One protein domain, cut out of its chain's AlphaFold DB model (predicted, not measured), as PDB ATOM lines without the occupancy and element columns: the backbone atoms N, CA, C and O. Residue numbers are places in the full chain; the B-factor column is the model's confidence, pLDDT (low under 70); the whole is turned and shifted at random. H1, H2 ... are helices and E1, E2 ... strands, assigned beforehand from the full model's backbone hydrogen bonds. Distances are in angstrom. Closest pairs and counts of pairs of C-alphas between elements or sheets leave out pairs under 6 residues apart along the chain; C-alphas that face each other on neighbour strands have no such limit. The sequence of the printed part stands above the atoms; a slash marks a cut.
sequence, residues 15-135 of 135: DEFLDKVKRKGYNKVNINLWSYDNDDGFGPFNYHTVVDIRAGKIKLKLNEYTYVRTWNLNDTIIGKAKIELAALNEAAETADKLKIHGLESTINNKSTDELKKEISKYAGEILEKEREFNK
ATOM      1  N   ASP A  15      19.921  -9.219 -40.995       88.94
ATOM      2  CA  ASP A  15      21.193  -8.760 -40.425       88.94
ATOM      3  C   ASP A  15      21.000  -8.069 -39.070       88.94
ATOM      4  O   ASP A  15      21.680  -8.394 -38.098       88.94
ATOM      5  N   GLU A  16      20.006  -7.179 -38.953       90.12
ATOM      6  CA  GLU A  16      19.672  -6.543 -37.672       90.12
ATOM      7  C   GLU A  16      19.229  -7.566 -36.619       90.12
ATOM      8  O   GLU A  16      19.477  -7.389 -35.419       90.12
ATOM      9  N   PHE A  17      18.544  -8.627 -37.050       91.81
ATOM     10  CA  PHE A  17      18.161  -9.731 -36.182       91.81
ATOM     11  C   PHE A  17      19.398 -10.494 -35.701       91.81
ATOM     12  O   PHE A  17      19.570 -10.652 -34.492       91.81
ATOM     13  N   LEU A  18      20.278 -10.904 -36.617       90.69
ATOM     14  CA  LEU A  18      21.516 -11.628 -36.320       90.69
ATOM     15  C   LEU A  18      22.420 -10.843 -35.365       90.69
ATOM     16  O   LEU A  18      22.911 -11.399 -34.380       90.69
ATOM     17  N   ASP A  19      22.585  -9.543 -35.597       90.31
ATOM     18  CA  ASP A  19      23.366  -8.661 -34.732       90.31
ATOM     19  C   ASP A  19      22.799  -8.602 -33.314       90.31
ATOM     20  O   ASP A  19      23.535  -8.710 -32.328       90.31
ATOM     21  N   LYS A  20      21.476  -8.463 -33.178       90.31
ATOM     22  CA  LYS A  20      20.820  -8.448 -31.863       90.31
ATOM     23  C   LYS A  20      20.922  -9.797 -31.161       90.31
ATOM     24  O   LYS A  20      21.150  -9.818 -29.951       90.31
ATOM     25  N   VAL A  21      20.779 -10.898 -31.894       90.56
ATOM     26  CA  VAL A  21      20.919 -12.269 -31.383       90.56
ATOM     27  C   VAL A  21      22.316 -12.492 -30.818       90.56
ATOM     28  O   VAL A  21      22.444 -12.859 -29.647       90.56
ATOM     29  N   LYS A  22      23.354 -12.152 -31.592       88.25
ATOM     30  CA  LYS A  22      24.756 -12.254 -31.169       88.25
ATOM     31  C   LYS A  22      25.054 -11.374 -29.958       88.25
ATOM     32  O   LYS A  22      25.610 -11.857 -28.977       88.25
ATOM     33  N   ARG A  23      24.613 -10.109 -29.962       89.25
ATOM     34  CA  ARG A  23      24.787  -9.185 -28.819       89.25
ATOM     35  C   ARG A  23      24.122  -9.677 -27.534       89.25
ATOM     36  O   ARG A  23      24.564  -9.319 -26.447       89.25
ATOM     37  N   LYS A  24      23.037 -10.448 -27.640       88.88
ATOM     38  CA  LYS A  24      22.337 -11.035 -26.490       88.88
ATOM     39  C   LYS A  24      22.861 -12.417 -26.095       88.88
ATOM     40  O   LYS A  24      22.392 -12.944 -25.093       88.88
ATOM     41  N   GLY A  25      23.819 -12.976 -26.836       88.44
ATOM     42  CA  GLY A  25      24.401 -14.289 -26.553       88.44
ATOM     43  C   GLY A  25      23.453 -15.457 -26.827       88.44
ATOM     44  O   GLY A  25      23.637 -16.531 -26.264       88.44
ATOM     45  N   TYR A  26      22.424 -15.262 -27.656       90.25
ATOM     46  CA  TYR A  26      21.558 -16.364 -28.064       90.25
ATOM     47  C   TYR A  26      22.251 -17.192 -29.147       90.25
ATOM     48  O   TYR A  26      22.721 -16.651 -30.144       90.25
ATOM     49  N   ASN A  27      22.268 -18.508 -28.956       88.88
ATOM     50  CA  ASN A  27      22.785 -19.488 -29.914       88.88
ATOM     51  C   ASN A  27      21.677 -20.284 -30.619       88.88
ATOM     52  O   ASN A  27      21.957 -20.962 -31.600       88.88
ATOM     53  N   LYS A  28      20.436 -20.192 -30.128       90.31
ATOM     54  CA  LYS A  28      19.266 -20.907 -30.643       90.31
ATOM     55  C   LYS A  28      18.236 -19.943 -31.217       90.31
ATOM     56  O   LYS A  28      17.880 -18.951 -30.575       90.31
ATOM     57  N   VAL A  29      17.727 -20.273 -32.397       92.31
ATOM     58  CA  VAL A  29      16.686 -19.531 -33.111       92.31
ATOM     59  C   VAL A  29      15.570 -20.493 -33.504       92.31
ATOM     60  O   VAL A  29      15.815 -21.497 -34.157       92.31
ATOM     61  N   ASN A  30      14.330 -20.176 -33.149       93.06
ATOM     62  CA  ASN A  30      13.169 -20.905 -33.646       93.06
ATOM     63  C   ASN A  30      12.540 -20.146 -34.813       93.06
ATOM     64  O   ASN A  30      12.204 -18.971 -34.677       93.06
ATOM     65  N   ILE A  31      12.357 -20.829 -35.929       92.69
ATOM     66  CA  ILE A  31      11.577 -20.383 -37.074       92.69
ATOM     67  C   ILE A  31      10.145 -20.855 -36.832       92.69
ATOM     68  O   ILE A  31       9.895 -22.055 -36.730       92.69
ATOM     69  N   ASN A  32       9.210 -19.928 -36.669       91.62
ATOM     70  CA  ASN A  32       7.799 -20.227 -36.491       91.62
ATOM     71  C   ASN A  32       7.086 -20.125 -37.837       91.62
ATOM     72  O   ASN A  32       7.199 -19.124 -38.544       91.62
ATOM     73  N   LEU A  33       6.329 -21.169 -38.140       91.25
ATOM     74  CA  LEU A  33       5.384 -21.248 -39.237       91.25
ATOM     75  C   LEU A  33       4.000 -21.372 -38.631       91.25
ATOM     76  O   LEU A  33       3.721 -22.321 -37.891       91.25
ATOM     77  N   TRP A  34       3.140 -20.420 -38.941       91.00
ATOM     78  CA  TRP A  34       1.757 -20.450 -38.503       91.00
ATOM     79  C   TRP A  34       0.868 -19.898 -39.599       91.00
ATOM     80  O   TRP A  34       1.279 -19.045 -40.388       91.00
ATOM     81  N   SER A  35      -0.356 -20.401 -39.620       89.69
ATOM     82  CA  SER A  35      -1.335 -20.040 -40.626       89.69
ATOM     83  C   SER A  35      -2.614 -19.561 -39.971       89.69
ATOM     84  O   SER A  35      -2.949 -19.975 -38.859       89.69
ATOM     85  N   TYR A  36      -3.323 -18.684 -40.662       88.50
ATOM     86  CA  TYR A  36      -4.623 -18.195 -40.241       88.50
ATOM     87  C   TYR A  36      -5.496 -17.926 -41.463       88.50
ATOM     88  O   TYR A  36      -5.009 -17.536 -42.523       88.50
ATOM     89  N   ASP A  37      -6.794 -18.159 -41.311       84.75
ATOM     90  CA  ASP A  37      -7.791 -17.693 -42.264       84.75
ATOM     91  C   ASP A  37      -8.288 -16.324 -41.786       84.75
ATOM     92  O   ASP A  37      -8.556 -16.140 -40.594       84.75
ATOM     93  N   ASN A  38      -8.405 -15.368 -42.703       80.44
ATOM     94  CA  ASN A  38      -9.052 -14.094 -42.436       80.44
ATOM     95  C   ASN A  38     -10.343 -14.004 -43.259       80.44
ATOM     96  O   ASN A  38     -10.331 -14.186 -44.482       80.44
ATOM     97  N   ASP A  39     -11.453 -13.772 -42.564       68.88
ATOM     98  CA  ASP A  39     -12.753 -13.483 -43.161       68.88
ATOM     99  C   ASP A  39     -13.020 -11.993 -42.968       68.88
ATOM    100  O   ASP A  39     -13.443 -11.547 -41.900       68.88
ATOM    101  N   ASP A  40     -12.729 -11.209 -44.004       57.56
ATOM    102  CA  ASP A  40     -12.905  -9.758 -43.971       57.56
ATOM    103  C   ASP A  40     -14.394  -9.343 -44.019       57.56
ATOM    104  O   ASP A  40     -14.706  -8.157 -44.130       57.56
ATOM    105  N   GLY A  41     -15.342 -10.294 -43.982       54.97
ATOM    106  CA  GLY A  41     -16.790 -10.060 -43.923       54.97
ATOM    107  C   GLY A  41     -17.413  -9.475 -45.200       54.97
ATOM    108  O   GLY A  41     -18.627  -9.539 -45.374       54.97
ATOM    109  N   PHE A  42     -16.598  -8.929 -46.108       51.66
ATOM    110  CA  PHE A  42     -17.007  -8.312 -47.377       51.66
ATOM    111  C   PHE A  42     -16.072  -8.660 -48.556       51.66
ATOM    112  O   PHE A  42     -16.202  -8.082 -49.636       51.66
ATOM    113  N   GLY A  43     -15.135  -9.599 -48.376       56.66
ATOM    114  CA  GLY A  43     -14.118  -9.968 -49.368       56.66
ATOM    115  C   GLY A  43     -13.900 -11.481 -49.481       56.66
ATOM    116  O   GLY A  43     -14.472 -12.244 -48.704       56.66
ATOM    117  N   PRO A  44     -13.111 -11.948 -50.468       64.06
ATOM    118  CA  PRO A  44     -12.796 -13.367 -50.595       64.06
ATOM    119  C   PRO A  44     -12.035 -13.862 -49.357       64.06
ATOM    120  O   PRO A  44     -11.127 -13.189 -48.879       64.06
ATOM    121  N   PHE A  45     -12.400 -15.049 -48.858       73.38
ATOM    122  CA  PHE A  45     -11.685 -15.718 -47.768       73.38
ATOM    123  C   PHE A  45     -10.202 -15.854 -48.124       73.38
ATOM    124  O   PHE A  45      -9.860 -16.518 -49.108       73.38
ATOM    125  N   ASN A  46      -9.335 -15.253 -47.316       82.81
ATOM    126  CA  ASN A  46      -7.898 -15.285 -47.540       82.81
ATOM    127  C   ASN A  46      -7.248 -16.250 -46.556       82.81
ATOM    128  O   ASN A  46      -7.486 -16.191 -45.350       82.81
ATOM    129  N   TYR A  47      -6.426 -17.149 -47.086       87.31
ATOM    130  CA  TYR A  47      -5.574 -18.011 -46.285       87.31
ATOM    131  C   TYR A  47      -4.173 -17.424 -46.235       87.31
ATOM    132  O   TYR A  47      -3.583 -17.131 -47.274       87.31
ATOM    133  N   HIS A  48      -3.647 -17.267 -45.030       89.56
ATOM    134  CA  HIS A  48      -2.356 -16.659 -44.778       89.56
ATOM    135  C   HIS A  48      -1.434 -17.674 -44.115       89.56
ATOM    136  O   HIS A  48      -1.823 -18.310 -43.138       89.56
ATOM    137  N   THR A  49      -0.196 -17.760 -44.593       90.88
ATOM    138  CA  THR A  49       0.886 -18.505 -43.945       90.88
ATOM    139  C   THR A  49       2.040 -17.550 -43.676       90.88
ATOM    140  O   THR A  49       2.568 -16.921 -44.594       90.88
ATOM    141  N   VAL A  50       2.445 -17.428 -42.415       91.56
ATOM    142  CA  VAL A  50       3.474 -16.486 -41.969       91.56
ATOM    143  C   VAL A  50       4.731 -17.235 -41.551       91.56
ATOM    144  O   VAL A  50       4.662 -18.229 -40.826       91.56
ATOM    145  N   VAL A  51       5.880 -16.704 -41.971       93.25
ATOM    146  CA  VAL A  51       7.205 -17.152 -41.539       93.25
ATOM    147  C   VAL A  51       7.809 -16.079 -40.637       93.25
ATOM    148  O   VAL A  51       8.029 -14.939 -41.056       93.25
ATOM    149  N   ASP A  52       8.097 -16.427 -39.387       93.31
ATOM    150  CA  ASP A  52       8.830 -15.555 -38.471       93.31
ATOM    151  C   ASP A  52       9.970 -16.290 -37.772       93.31
ATOM    152  O   ASP A  52       9.975 -17.509 -37.658       93.31
ATOM    153  N   ILE A  53      10.971 -15.545 -37.317       93.69
ATOM    154  CA  ILE A  53      12.096 -16.073 -36.552       93.69
ATOM    155  C   ILE A  53      12.136 -15.445 -35.171       93.69
ATOM    156  O   ILE A  53      11.878 -14.249 -34.988       93.69
ATOM    157  N   ARG A  54      12.482 -16.259 -34.175       92.62
ATOM    158  CA  ARG A  54      12.506 -15.875 -32.770       92.62
ATOM    159  C   ARG A  54      13.734 -16.416 -32.057       92.62
ATOM    160  O   ARG A  54      14.029 -17.602 -32.110       92.62
ATOM    161  N   ALA A  55      14.384 -15.550 -31.293       91.88
ATOM    162  CA  ALA A  55      15.464 -15.900 -30.380       91.88
ATOM    163  C   ALA A  55      15.217 -15.200 -29.039       91.88
ATOM    164  O   ALA A  55      15.347 -13.977 -28.918       91.88
ATOM    165  N   GLY A  56      14.769 -15.957 -28.036       87.88
ATOM    166  CA  GLY A  56      14.294 -15.385 -26.775       87.88
ATOM    167  C   GLY A  56      13.162 -14.374 -27.004       87.88
ATOM    168  O   GLY A  56      12.084 -14.731 -27.475       87.88
ATOM    169  N   LYS A  57      13.407 -13.097 -26.674       87.88
ATOM    170  CA  LYS A  57      12.447 -11.988 -26.872       87.88
ATOM    171  C   LYS A  57      12.601 -11.260 -28.216       87.88
ATOM    172  O   LYS A  57      11.799 -10.378 -28.518       87.88
ATOM    173  N   ILE A  58      13.633 -11.578 -29.000       89.25
ATOM    174  CA  ILE A  58      13.875 -10.969 -30.311       89.25
ATOM    175  C   ILE A  58      13.023 -11.715 -31.334       89.25
ATOM    176  O   ILE A  58      13.068 -12.941 -31.385       89.25
ATOM    177  N   LYS A  59      12.260 -10.976 -32.137       91.69
ATOM    178  CA  LYS A  59      11.416 -11.517 -33.203       91.69
ATOM    179  C   LYS A  59      11.606 -10.724 -34.490       91.69
ATOM    180  O   LYS A  59      11.743  -9.503 -34.418       91.69
ATOM    181  N   LEU A  60      11.571 -11.408 -35.624       92.06
ATOM    182  CA  LEU A  60      11.532 -10.818 -36.959       92.06
ATOM    183  C   LEU A  60      10.522 -11.609 -37.791       92.06
ATOM    184  O   LEU A  60      10.643 -12.824 -37.897       92.06
ATOM    185  N   LYS A  61       9.540 -10.927 -38.378       92.56
ATOM    186  CA  LYS A  61       8.695 -11.518 -39.419       92.56
ATOM    187  C   LYS A  61       9.484 -11.470 -40.723       92.56
ATOM    188  O   LYS A  61       9.935 -10.390 -41.092       92.56
ATOM    189  N   LEU A  62       9.673 -12.618 -41.363       91.31
ATOM    190  CA  LEU A  62      10.383 -12.708 -42.635       91.31
ATOM    191  C   LEU A  62       9.431 -12.413 -43.780       91.31
ATOM    192  O   LEU A  62       9.664 -11.488 -44.552       91.31
ATOM    193  N   ASN A  63       8.326 -13.153 -43.823       91.75
ATOM    194  CA  ASN A  63       7.415 -13.091 -44.945       91.75
ATOM    195  C   ASN A  63       6.008 -13.558 -44.573       91.75
ATOM    196  O   ASN A  63       5.776 -14.169 -43.524       91.75
ATOM    197  N   GLU A  64       5.065 -13.246 -45.449       91.12
ATOM    198  CA  GLU A  64       3.691 -13.719 -45.383       91.12
ATOM    199  C   GLU A  64       3.208 -14.083 -46.781       91.12
ATOM    200  O   GLU A  64       3.217 -13.262 -47.696       91.12
ATOM    201  N   TYR A  65       2.751 -15.318 -46.917       90.75
ATOM    202  CA  TYR A  65       2.157 -15.836 -48.133       90.75
ATOM    203  C   TYR A  65       0.645 -15.797 -47.998       90.75
ATOM    204  O   TYR A  65       0.102 -16.263 -47.000       90.75
ATOM    205  N   THR A  66      -0.031 -15.250 -49.001       89.62
ATOM    206  CA  THR A  66      -1.494 -15.144 -49.017       89.62
ATOM    207  C   THR A  66      -2.047 -15.892 -50.219       89.62
ATOM    208  O   THR A  66      -1.573 -15.709 -51.340       89.62
ATOM    209  N   TYR A  67      -3.064 -16.717 -49.991       88.00
ATOM    210  CA  TYR A  67      -3.867 -17.338 -51.031       88.00
ATOM    211  C   TYR A  67      -5.306 -16.839 -50.939       88.00
ATOM    212  O   TYR A  67      -5.965 -16.991 -49.909       88.00
ATOM    213  N   VAL A  68      -5.795 -16.283 -52.042       87.12
ATOM    214  CA  VAL A  68      -7.182 -15.838 -52.174       87.12
ATOM    215  C   VAL A  68      -8.021 -17.028 -52.618       87.12
ATOM    216  O   VAL A  68      -7.776 -17.597 -53.684       87.12
ATOM    217  N   ARG A  69      -9.009 -17.413 -51.805       80.94
ATOM    218  CA  ARG A  69      -9.898 -18.534 -52.116       80.94
ATOM    219  C   ARG A  69     -10.617 -18.317 -53.447       80.94
ATOM    220  O   ARG A  69     -11.135 -17.237 -53.725       80.94
ATOM    221  N   THR A  70     -10.718 -19.386 -54.228       81.62
ATOM    222  CA  THR A  70     -11.502 -19.421 -55.463       81.62
ATOM    223  C   THR A  70     -12.804 -20.199 -55.254       81.62
ATOM    224  O   THR A  70     -12.996 -20.898 -54.256       81.62
ATOM    225  N   TRP A  71     -13.727 -20.088 -56.210       80.06
ATOM    226  CA  TRP A  71     -14.981 -20.854 -56.207       80.06
ATOM    227  C   TRP A  71     -14.754 -22.358 -56.415       80.06
ATOM    228  O   TRP A  71     -15.613 -23.169 -56.072       80.06
ATOM    229  N   ASN A  72     -13.593 -22.737 -56.951       83.50
ATOM    230  CA  ASN A  72     -13.201 -24.121 -57.146       83.50
ATOM    231  C   ASN A  72     -12.535 -24.661 -55.869       83.50
ATOM    232  O   ASN A  72     -11.472 -24.201 -55.441       83.50
ATOM    233  N   LEU A  73     -13.171 -25.662 -55.256       80.88
ATOM    234  CA  LEU A  73     -12.664 -26.328 -54.054       80.88
ATOM    235  C   LEU A  73     -11.297 -26.986 -54.287       80.88
ATOM    236  O   LEU A  73     -10.440 -26.901 -53.409       80.88
ATOM    237  N   ASN A  74     -11.066 -27.577 -55.462       83.75
ATOM    238  CA  ASN A  74      -9.800 -28.241 -55.780       83.75
ATOM    239  C   ASN A  74      -8.666 -27.220 -55.904       83.75
ATOM    240  O   ASN A  74      -7.619 -27.386 -55.278       83.75
ATOM    241  N   ASP A  75      -8.911 -26.115 -56.617       83.00
ATOM    242  CA  ASP A  75      -7.950 -25.010 -56.720       83.00
ATOM    243  C   ASP A  75      -7.644 -24.415 -55.346       83.00
ATOM    244  O   ASP A  75      -6.496 -24.078 -55.067       83.00
ATOM    245  N   THR A  76      -8.650 -24.333 -54.470       83.50
ATOM    246  CA  THR A  76      -8.466 -23.850 -53.099       83.50
ATOM    247  C   THR A  76      -7.562 -24.778 -52.294       83.50
ATOM    248  O   THR A  76      -6.630 -24.306 -51.646       83.50
ATOM    249  N   ILE A  77      -7.799 -26.092 -52.335       85.94
ATOM    250  CA  ILE A  77      -6.980 -27.078 -51.613       85.94
ATOM    251  C   ILE A  77      -5.531 -27.039 -52.114       85.94
ATOM    252  O   ILE A  77      -4.605 -26.950 -51.306       85.94
ATOM    253  N   ILE A  78      -5.332 -27.058 -53.435       87.38
ATOM    254  CA  ILE A  78      -3.998 -26.999 -54.046       87.38
ATOM    255  C   ILE A  78      -3.321 -25.662 -53.733       87.38
ATOM    256  O   ILE A  78      -2.146 -25.625 -53.376       87.38
ATOM    257  N   GLY A  79      -4.054 -24.557 -53.844       86.81
ATOM    258  CA  GLY A  79      -3.555 -23.213 -53.593       86.81
ATOM    259  C   GLY A  79      -3.067 -23.016 -52.162       86.81
ATOM    260  O   GLY A  79      -1.952 -22.531 -51.961       86.81
ATOM    261  N   LYS A  80      -3.849 -23.472 -51.172       88.81
ATOM    262  CA  LYS A  80      -3.434 -23.482 -49.761       88.81
ATOM    263  C   LYS A  80      -2.162 -24.310 -49.559       88.81
ATOM    264  O   LYS A  80      -1.197 -23.819 -48.977       88.81
ATOM    265  N   ALA A  81      -2.122 -25.523 -50.110       88.44
ATOM    266  CA  ALA A  81      -0.962 -26.403 -49.978       88.44
ATOM    267  C   ALA A  81       0.307 -25.816 -50.631       88.44
ATOM    268  O   ALA A  81       1.404 -25.930 -50.085       88.44
ATOM    269  N   LYS A  82       0.172 -25.119 -51.766       90.00
ATOM    270  CA  LYS A  82       1.288 -24.439 -52.444       90.00
ATOM    271  C   LYS A  82       1.889 -23.314 -51.613       90.00
ATOM    272  O   LYS A  82       3.114 -23.211 -51.551       90.00
ATOM    273  N   ILE A  83       1.065 -22.473 -50.984       92.06
ATOM    274  CA  ILE A  83       1.599 -21.390 -50.150       92.06
ATOM    275  C   ILE A  83       2.246 -21.918 -48.866       92.06
ATOM    276  O   ILE A  83       3.260 -21.380 -48.430       92.06
ATOM    277  N   GLU A  84       1.725 -23.005 -48.292       90.06
ATOM    278  CA  GLU A  84       2.375 -23.696 -47.173       90.06
ATOM    279  C   GLU A  84       3.725 -24.275 -47.580       90.06
ATOM    280  O   GLU A  84       4.706 -24.106 -46.859       90.06
ATOM    281  N   LEU A  85       3.799 -24.907 -48.754       90.69
ATOM    282  CA  LEU A  85       5.054 -25.420 -49.287       90.69
ATOM    283  C   LEU A  85       6.068 -24.290 -49.521       90.69
ATOM    284  O   LEU A  85       7.245 -24.449 -49.197       90.69
ATOM    285  N   ALA A  86       5.634 -23.142 -50.048       90.50
ATOM    286  CA  ALA A  86       6.495 -21.973 -50.217       90.50
ATOM    287  C   ALA A  86       7.041 -21.468 -48.870       90.50
ATOM    288  O   ALA A  86       8.248 -21.270 -48.736       90.50
ATOM    289  N   ALA A  87       6.181 -21.356 -47.854       91.25
ATOM    290  CA  ALA A  87       6.576 -20.954 -46.507       91.25
ATOM    291  C   ALA A  87       7.547 -21.950 -45.850       91.25
ATOM    292  O   ALA A  87       8.523 -21.550 -45.215       91.25
ATOM    293  N   LEU A  88       7.317 -23.253 -46.034       90.94
ATOM    294  CA  LEU A  88       8.214 -24.308 -45.566       90.94
ATOM    295  C   LEU A  88       9.595 -24.230 -46.234       90.94
ATOM    296  O   LEU A  88      10.612 -24.366 -45.553       90.94
ATOM    297  N   ASN A  89       9.640 -23.978 -47.546       91.12
ATOM    298  CA  ASN A  89      10.893 -23.782 -48.275       91.12
ATOM    299  C   ASN A  89      11.651 -22.545 -47.778       91.12
ATOM    300  O   ASN A  89      12.854 -22.632 -47.534       91.12
ATOM    301  N   GLU A  90      10.961 -21.422 -47.553       91.31
ATOM    302  CA  GLU A  90      11.585 -20.221 -46.989       91.31
ATOM    303  C   GLU A  90      12.130 -20.470 -45.574       91.31
ATOM    304  O   GLU A  90      13.244 -20.050 -45.249       91.31
ATOM    305  N   ALA A  91      11.390 -21.197 -44.732       90.38
ATOM    306  CA  ALA A  91      11.864 -21.585 -43.408       90.38
ATOM    307  C   ALA A  91      13.119 -22.467 -43.483       90.38
ATOM    308  O   ALA A  91      14.070 -22.246 -42.732       90.38
ATOM    309  N   ALA A  92      13.157 -23.433 -44.403       90.25
ATOM    310  CA  ALA A  92      14.317 -24.295 -44.611       90.25
ATOM    311  C   ALA A  92      15.544 -23.514 -45.118       90.25
ATOM    312  O   ALA A  92      16.645 -23.701 -44.599       90.25
ATOM    313  N   GLU A  93      15.363 -22.600 -46.072       90.94
ATOM    314  CA  GLU A  93      16.442 -21.738 -46.574       90.94
ATOM    315  C   GLU A  93      16.959 -20.793 -45.478       90.94
ATOM    316  O   GLU A  93      18.164 -20.589 -45.313       90.94
ATOM    317  N   THR A  94      16.050 -20.240 -44.676       90.81
ATOM    318  CA  THR A  94      16.402 -19.396 -43.531       90.81
ATOM    319  C   THR A  94      17.196 -20.184 -42.493       90.81
ATOM    320  O   THR A  94      18.191 -19.677 -41.975       90.81
ATOM    321  N   ALA A  95      16.806 -21.425 -42.200       90.75
ATOM    322  CA  ALA A  95      17.551 -22.299 -41.301       90.75
ATOM    323  C   ALA A  95      18.996 -22.517 -41.775       90.75
ATOM    324  O   ALA A  95      19.928 -22.423 -40.972       90.75
ATOM    325  N   ASP A  96      19.195 -22.724 -43.080       90.25
ATOM    326  CA  ASP A  96      20.529 -22.864 -43.669       90.25
ATOM    327  C   ASP A  96      21.353 -21.576 -43.535       90.25
ATOM    328  O   ASP A  96      22.516 -21.628 -43.124       90.25
ATOM    329  N   LYS A  97      20.748 -20.406 -43.777       90.88
ATOM    330  CA  LYS A  97      21.401 -19.102 -43.554       90.88
ATOM    331  C   LYS A  97      21.807 -18.916 -42.090       90.88
ATOM    332  O   LYS A  97      22.937 -18.524 -41.805       90.88
ATOM    333  N   LEU A  98      20.924 -19.237 -41.145       90.25
ATOM    334  CA  LEU A  98      21.211 -19.154 -39.708       90.25
ATOM    335  C   LEU A  98      22.365 -20.087 -39.303       90.25
ATOM    336  O   LEU A  98      23.236 -19.681 -38.530       90.25
ATOM    337  N   LYS A  99      22.422 -21.292 -39.882       89.38
ATOM    338  CA  LYS A  99      23.499 -22.263 -39.658       89.38
ATOM    339  C   LYS A  99      24.857 -21.747 -40.138       89.38
ATOM    340  O   LYS A  99      25.843 -21.908 -39.423       89.38
ATOM    341  N   ILE A 100      24.914 -21.066 -41.288       89.25
ATOM    342  CA  ILE A 100      26.137 -20.400 -41.783       89.25
ATOM    343  C   ILE A 100      26.651 -19.364 -40.769       89.25
ATOM    344  O   ILE A 100      27.857 -19.193 -40.600       89.25
ATOM    345  N   HIS A 101      25.747 -18.710 -40.037       88.06
ATOM    346  CA  HIS A 101      26.094 -17.759 -38.980       88.06
ATOM    347  C   HIS A 101      26.371 -18.396 -37.608       88.06
ATOM    348  O   HIS A 101      26.543 -17.660 -36.632       88.06
ATOM    349  N   GLY A 102      26.446 -19.730 -37.523       87.12
ATOM    350  CA  GLY A 102      26.749 -20.465 -36.294       87.12
ATOM    351  C   GLY A 102      25.589 -20.537 -35.299       87.12
ATOM    352  O   GLY A 102      25.823 -20.755 -34.112       87.12
ATOM    353  N   LEU A 103      24.352 -20.319 -35.756       89.81
ATOM    354  CA  LEU A 103      23.155 -20.417 -34.927       89.81
ATOM    355  C   LEU A 103      22.473 -21.768 -35.141       89.81
ATOM    356  O   LEU A 103      22.244 -22.197 -36.272       89.81
ATOM    357  N   GLU A 104      22.103 -22.417 -34.042       89.56
ATOM    358  CA  GLU A 104      21.228 -23.583 -34.066       89.56
ATOM    359  C   GLU A 104      19.809 -23.119 -34.390       89.56
ATOM    360  O   GLU A 104      19.271 -22.229 -33.722       89.56
ATOM    361  N   SER A 105      19.200 -23.711 -35.415       89.94
ATOM    362  CA  SER A 105      17.841 -23.378 -35.824       89.94
ATOM    363  C   SER A 105      16.897 -24.568 -35.683       89.94
ATOM    364  O   SER A 105      17.266 -25.715 -35.923       89.94
ATOM    365  N   THR A 106      15.667 -24.283 -35.272       90.19
ATOM    366  CA  THR A 106      14.545 -25.230 -35.267       90.19
ATOM    367  C   THR A 106      13.394 -24.638 -36.067       90.19
ATOM    368  O   THR A 106      13.259 -23.419 -36.116       90.19
ATOM    369  N   ILE A 107      12.552 -25.469 -36.677       87.62
ATOM    370  CA  ILE A 107      11.337 -25.020 -37.374       87.62
ATOM    371  C   ILE A 107      10.134 -25.579 -36.618       87.62
ATOM    372  O   ILE A 107      10.014 -26.792 -36.473       87.62
ATOM    373  N   ASN A 108       9.271 -24.717 -36.074       87.12
ATOM    374  CA  ASN A 108       8.180 -25.106 -35.168       87.12
ATOM    375  C   ASN A 108       8.641 -26.049 -34.039       87.12
ATOM    376  O   ASN A 108       7.948 -26.998 -33.677       87.12
ATOM    377  N   ASN A 109       9.822 -25.778 -33.470       81.94
ATOM    378  CA  ASN A 109      10.497 -26.600 -32.456       81.94
ATOM    379  C   ASN A 109      10.921 -28.012 -32.912       81.94
ATOM    380  O   ASN A 109      11.324 -28.818 -32.076       81.94
ATOM    381  N   LYS A 110      10.869 -28.317 -34.212       84.81
ATOM    382  CA  LYS A 110      11.412 -29.547 -34.800       84.81
ATOM    383  C   LYS A 110      12.804 -29.321 -35.396       84.81
ATOM    384  O   LYS A 110      13.181 -28.190 -35.714       84.81
ATOM    385  N   SER A 111      13.551 -30.413 -35.565       82.81
ATOM    386  CA  SER A 111      14.842 -30.406 -36.260       82.81
ATOM    387  C   SER A 111      14.676 -30.019 -37.731       82.81
ATOM    388  O   SER A 111      13.743 -30.457 -38.404       82.81
ATOM    389  N   THR A 112      15.610 -29.225 -38.250       81.00
ATOM    390  CA  THR A 112      15.615 -28.768 -39.646       81.00
ATOM    391  C   THR A 112      15.798 -29.914 -40.640       81.00
ATOM    392  O   THR A 112      15.226 -29.878 -41.727       81.00
ATOM    393  N   ASP A 113      16.565 -30.946 -40.276       79.00
ATOM    394  CA  ASP A 113      16.902 -32.054 -41.182       79.00
ATOM    395  C   ASP A 113      15.721 -33.009 -41.405       79.00
ATOM    396  O   ASP A 113      15.532 -33.535 -42.504       79.00
ATOM    397  N   GLU A 114      14.900 -33.213 -40.375       76.44
ATOM    398  CA  GLU A 114      13.662 -33.993 -40.470       76.44
ATOM    399  C   GLU A 114      12.636 -33.255 -41.333       76.44
ATOM    400  O   GLU A 114      12.030 -33.845 -42.229       76.44
ATOM    401  N   LEU A 115      12.523 -31.939 -41.137       78.44
ATOM    402  CA  LEU A 115      11.546 -31.121 -41.842       78.44
ATOM    403  C   LEU A 115      11.826 -31.041 -43.348       78.44
ATOM    404  O   LEU A 115      10.898 -31.107 -44.145       78.44
ATOM    405  N   LYS A 116      13.095 -30.987 -43.774       80.19
ATOM    406  CA  LYS A 116      13.448 -31.004 -45.209       80.19
ATOM    407  C   LYS A 116      12.985 -32.275 -45.926       80.19
ATOM    408  O   LYS A 116      12.600 -32.215 -47.092       80.19
ATOM    409  N   LYS A 117      12.989 -33.425 -45.243       81.19
ATOM    410  CA  LYS A 117      12.447 -34.675 -45.804       81.19
ATOM    411  C   LYS A 117      10.925 -34.617 -45.917       81.19
ATOM    412  O   LYS A 117      10.380 -35.056 -46.928       81.19
ATOM    413  N   GLU A 118      10.257 -34.051 -44.911       82.56
ATOM    414  CA  GLU A 118       8.806 -33.824 -44.932       82.56
ATOM    415  C   GLU A 118       8.403 -32.877 -46.076       82.56
ATOM    416  O   GLU A 118       7.440 -33.167 -46.779       82.56
ATOM    417  N   ILE A 119       9.183 -31.821 -46.341       85.69
ATOM    418  CA  ILE A 119       8.951 -30.876 -47.450       85.69
ATOM    419  C   ILE A 119       8.954 -31.589 -48.801       85.69
ATOM    420  O   ILE A 119       8.018 -31.429 -49.583       85.69
ATOM    421  N   SER A 120       9.978 -32.403 -49.079       84.44
ATOM    422  CA  SER A 120      10.070 -33.136 -50.349       84.44
ATOM    423  C   SER A 120       8.905 -34.107 -50.538       84.44
ATOM    424  O   SER A 120       8.383 -34.239 -51.644       84.44
ATOM    425  N   LYS A 121       8.468 -34.766 -49.456       87.62
ATOM    426  CA  LYS A 121       7.291 -35.639 -49.483       87.62
ATOM    427  C   LYS A 121       6.015 -34.838 -49.759       87.62
ATOM    428  O   LYS A 121       5.253 -35.208 -50.646       87.62
ATOM    429  N   TYR A 122       5.822 -33.724 -49.056       87.50
ATOM    430  CA  TYR A 122       4.649 -32.864 -49.199       87.50
ATOM    431  C   TYR A 122       4.540 -32.261 -50.607       87.50
ATOM    432  O   TYR A 122       3.465 -32.248 -51.199       87.50
ATOM    433  N   ALA A 123       5.667 -31.854 -51.199       87.56
ATOM    434  CA  ALA A 123       5.719 -31.408 -52.590       87.56
ATOM    435  C   ALA A 123       5.256 -32.500 -53.574       87.56
ATOM    436  O   ALA A 123       4.534 -32.205 -54.527       87.56
ATOM    437  N   GLY A 124       5.632 -33.759 -53.328       87.38
ATOM    438  CA  GLY A 124       5.174 -34.905 -54.116       87.38
ATOM    439  C   GLY A 124       3.662 -35.131 -54.020       87.38
ATOM    440  O   GLY A 124       3.008 -35.301 -55.046       87.38
ATOM    441  N   GLU A 125       3.099 -35.055 -52.812       88.12
ATOM    442  CA  GLU A 125       1.655 -35.206 -52.574       88.12
ATOM    443  C   GLU A 125       0.833 -34.101 -53.263       88.12
ATOM    444  O   GLU A 125      -0.252 -34.362 -53.784       88.12
ATOM    445  N   ILE A 126       1.347 -32.867 -53.307       87.69
ATOM    446  CA  ILE A 126       0.704 -31.759 -54.030       87.69
ATOM    447  C   ILE A 126       0.673 -32.048 -55.535       87.69
ATOM    448  O   ILE A 126      -0.378 -31.912 -56.158       87.69
ATOM    449  N   LEU A 127       1.798 -32.486 -56.109       86.81
ATOM    450  CA  LEU A 127       1.892 -32.825 -57.534       86.81
ATOM    451  C   LEU A 127       0.975 -33.992 -57.922       86.81
ATOM    452  O   LEU A 127       0.424 -34.009 -59.023       86.81
ATOM    453  N   GLU A 128       0.820 -34.981 -57.042       87.81
ATOM    454  CA  GLU A 128      -0.090 -36.105 -57.261       87.81
ATOM    455  C   GLU A 128      -1.550 -35.639 -57.283       87.81
ATOM    456  O   GLU A 128      -2.254 -35.896 -58.259       87.81
ATOM    457  N   LYS A 129      -1.966 -34.839 -56.292       84.50
ATOM    458  CA  LYS A 129      -3.307 -34.235 -56.257       84.50
ATOM    459  C   LYS A 129      -3.592 -33.368 -57.481       84.50
ATOM    460  O   LYS A 129      -4.677 -33.440 -58.049       84.50
ATOM    461  N   GLU A 130      -2.622 -32.577 -57.937       84.25
ATOM    462  CA  GLU A 130      -2.769 -31.801 -59.175       84.25
ATOM    463  C   GLU A 130      -3.017 -32.690 -60.396       84.25
ATOM    464  O   GLU A 130      -3.803 -32.328 -61.270       84.25
ATOM    465  N   ARG A 131      -2.374 -33.859 -60.483       84.00
ATOM    466  CA  ARG A 131      -2.620 -34.808 -61.578       84.00
ATOM    467  C   ARG A 131      -3.986 -35.473 -61.477       84.00
ATOM    468  O   ARG A 131      -4.576 -35.753 -62.514       84.00
ATOM    469  N   GLU A 132      -4.463 -35.751 -60.269       85.06
ATOM    470  CA  GLU A 132      -5.788 -36.335 -60.045       85.06
ATOM    471  C   GLU A 132      -6.910 -35.360 -60.402       85.06
ATOM    472  O   GLU A 132      -7.869 -35.758 -61.051       85.06
ATOM    473  N   PHE A 133      -6.775 -34.081 -60.046       79.44
ATOM    474  CA  PHE A 133      -7.815 -33.079 -60.294       79.44
ATOM    475  C   PHE A 133      -7.869 -32.551 -61.735       79.44
ATOM    476  O   PHE A 133      -8.867 -31.940 -62.109       79.44
ATOM    477  N   ASN A 134      -6.820 -32.774 -62.531       71.56
ATOM    478  CA  ASN A 134      -6.758 -32.386 -63.947       71.56
ATOM    479  C   ASN A 134      -7.116 -33.532 -64.921       71.56
ATOM    480  O   ASN A 134      -6.990 -33.348 -66.135       71.56
ATOM    481  N   LYS A 135      -7.506 -34.710 -64.414       63.19
ATOM    482  CA  LYS A 135      -8.028 -35.840 -65.202       63.19
ATOM    483  C   LYS A 135      -9.550 -35.809 -65.260       63.19
ATOM    484  O   LYS A 135     -10.071 -36.194 -66.328       63.19
TER     485      LYS A 135
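This is residues 15 to 135 of the 135 residues of an uncharacterized protein of Candidatus Woesearchaeota archaeon (UniProt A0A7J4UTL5). A long, twisted sheet has the long helix H2 running along one of its faces, and H3 packs side by side with H2, running back the opposite way, so that H2 is between the sheet and most of H3. The short H1 covers one end of the sheet on the same face as H2. The printed part has 121 residues, with three named helices and four named strands in the order H1 E1 E2 E3 H2 E4 H3, and its class is mixed, helices and strands. The sheet is mixed, in the order E3 E2 E1 E4. The whole is only just loose, close to compact, with a radius of gyration of the C-alphas of 16.6 A and spans of 53 by 35 by 19 A.

Begin at H1, residues 15 to 23, which is on the sheet at a height over the sheet of 8.9 A; its closest C-alphas to E3, residues 58 to 68, are those of Phe 17 and Leu 60, 6.8 A apart. Next look at E1, residues 28 to 38, and E2, residues 46 to 55: they form a hairpin, with N 32 and O 52 2.7 A apart, within hydrogen-bond range. E2 and E3 form the next hairpin, with N 49 and O 65 at 2.9 A; E1 E2 E3 are a meander, each strand the antiparallel neighbour of the one before. H2, residues 73 to 100, has a height over the sheet of 8.1 A and runs along the strands, at 13 degrees to E2 on the local plane; the C-alphas of Val 51 and Ala 87 are their closest, 6.3 A apart. E4, residues 104 to 107, is parallel to E1, with N 31 and O 106 at 2.7 A. E3, H2 and E4 are a split strand-helix-strand unit, with E2 and E1 between its strands, and its crossover is right-handed. H3, residues 112 to 133, touches H2 at a shallow tilt of 22 degrees, opposite ways; their closest C-alphas are those of Ile 78 and Ile 126, 6.7 A apart. H3 only grazes the sheet, with residues 112 to 115. H1 and H2 are apart, only just, at 8.3 A. In H1 and H2 every O i to N i+4 pair is within hydrogen-bond range; in H3, 17 of 18 are.

Find C-alpha 15 at (21.193, -8.760, -40.425), where H1 begins its 12.2 A. E1 spans 31.4 A, E2 29.0 A, E3 30.7 A and E4 10.5 A. From C-alpha 73 at (-12.664, -26.328, -54.054), H2 runs 41.1 A; H3 runs 31.5 A to C-alpha 133 at (-7.815, -33.079, -60.294).

The C-alphas of Arg 23 and Lys 135, the two farthest apart, are separated by 55.8 A. The printed part has no cut, and no link is long. Look for pLDDT under 70 at residues 39 to 44 and at residue 135, the chain's last; the mean of the printed part is 86.1.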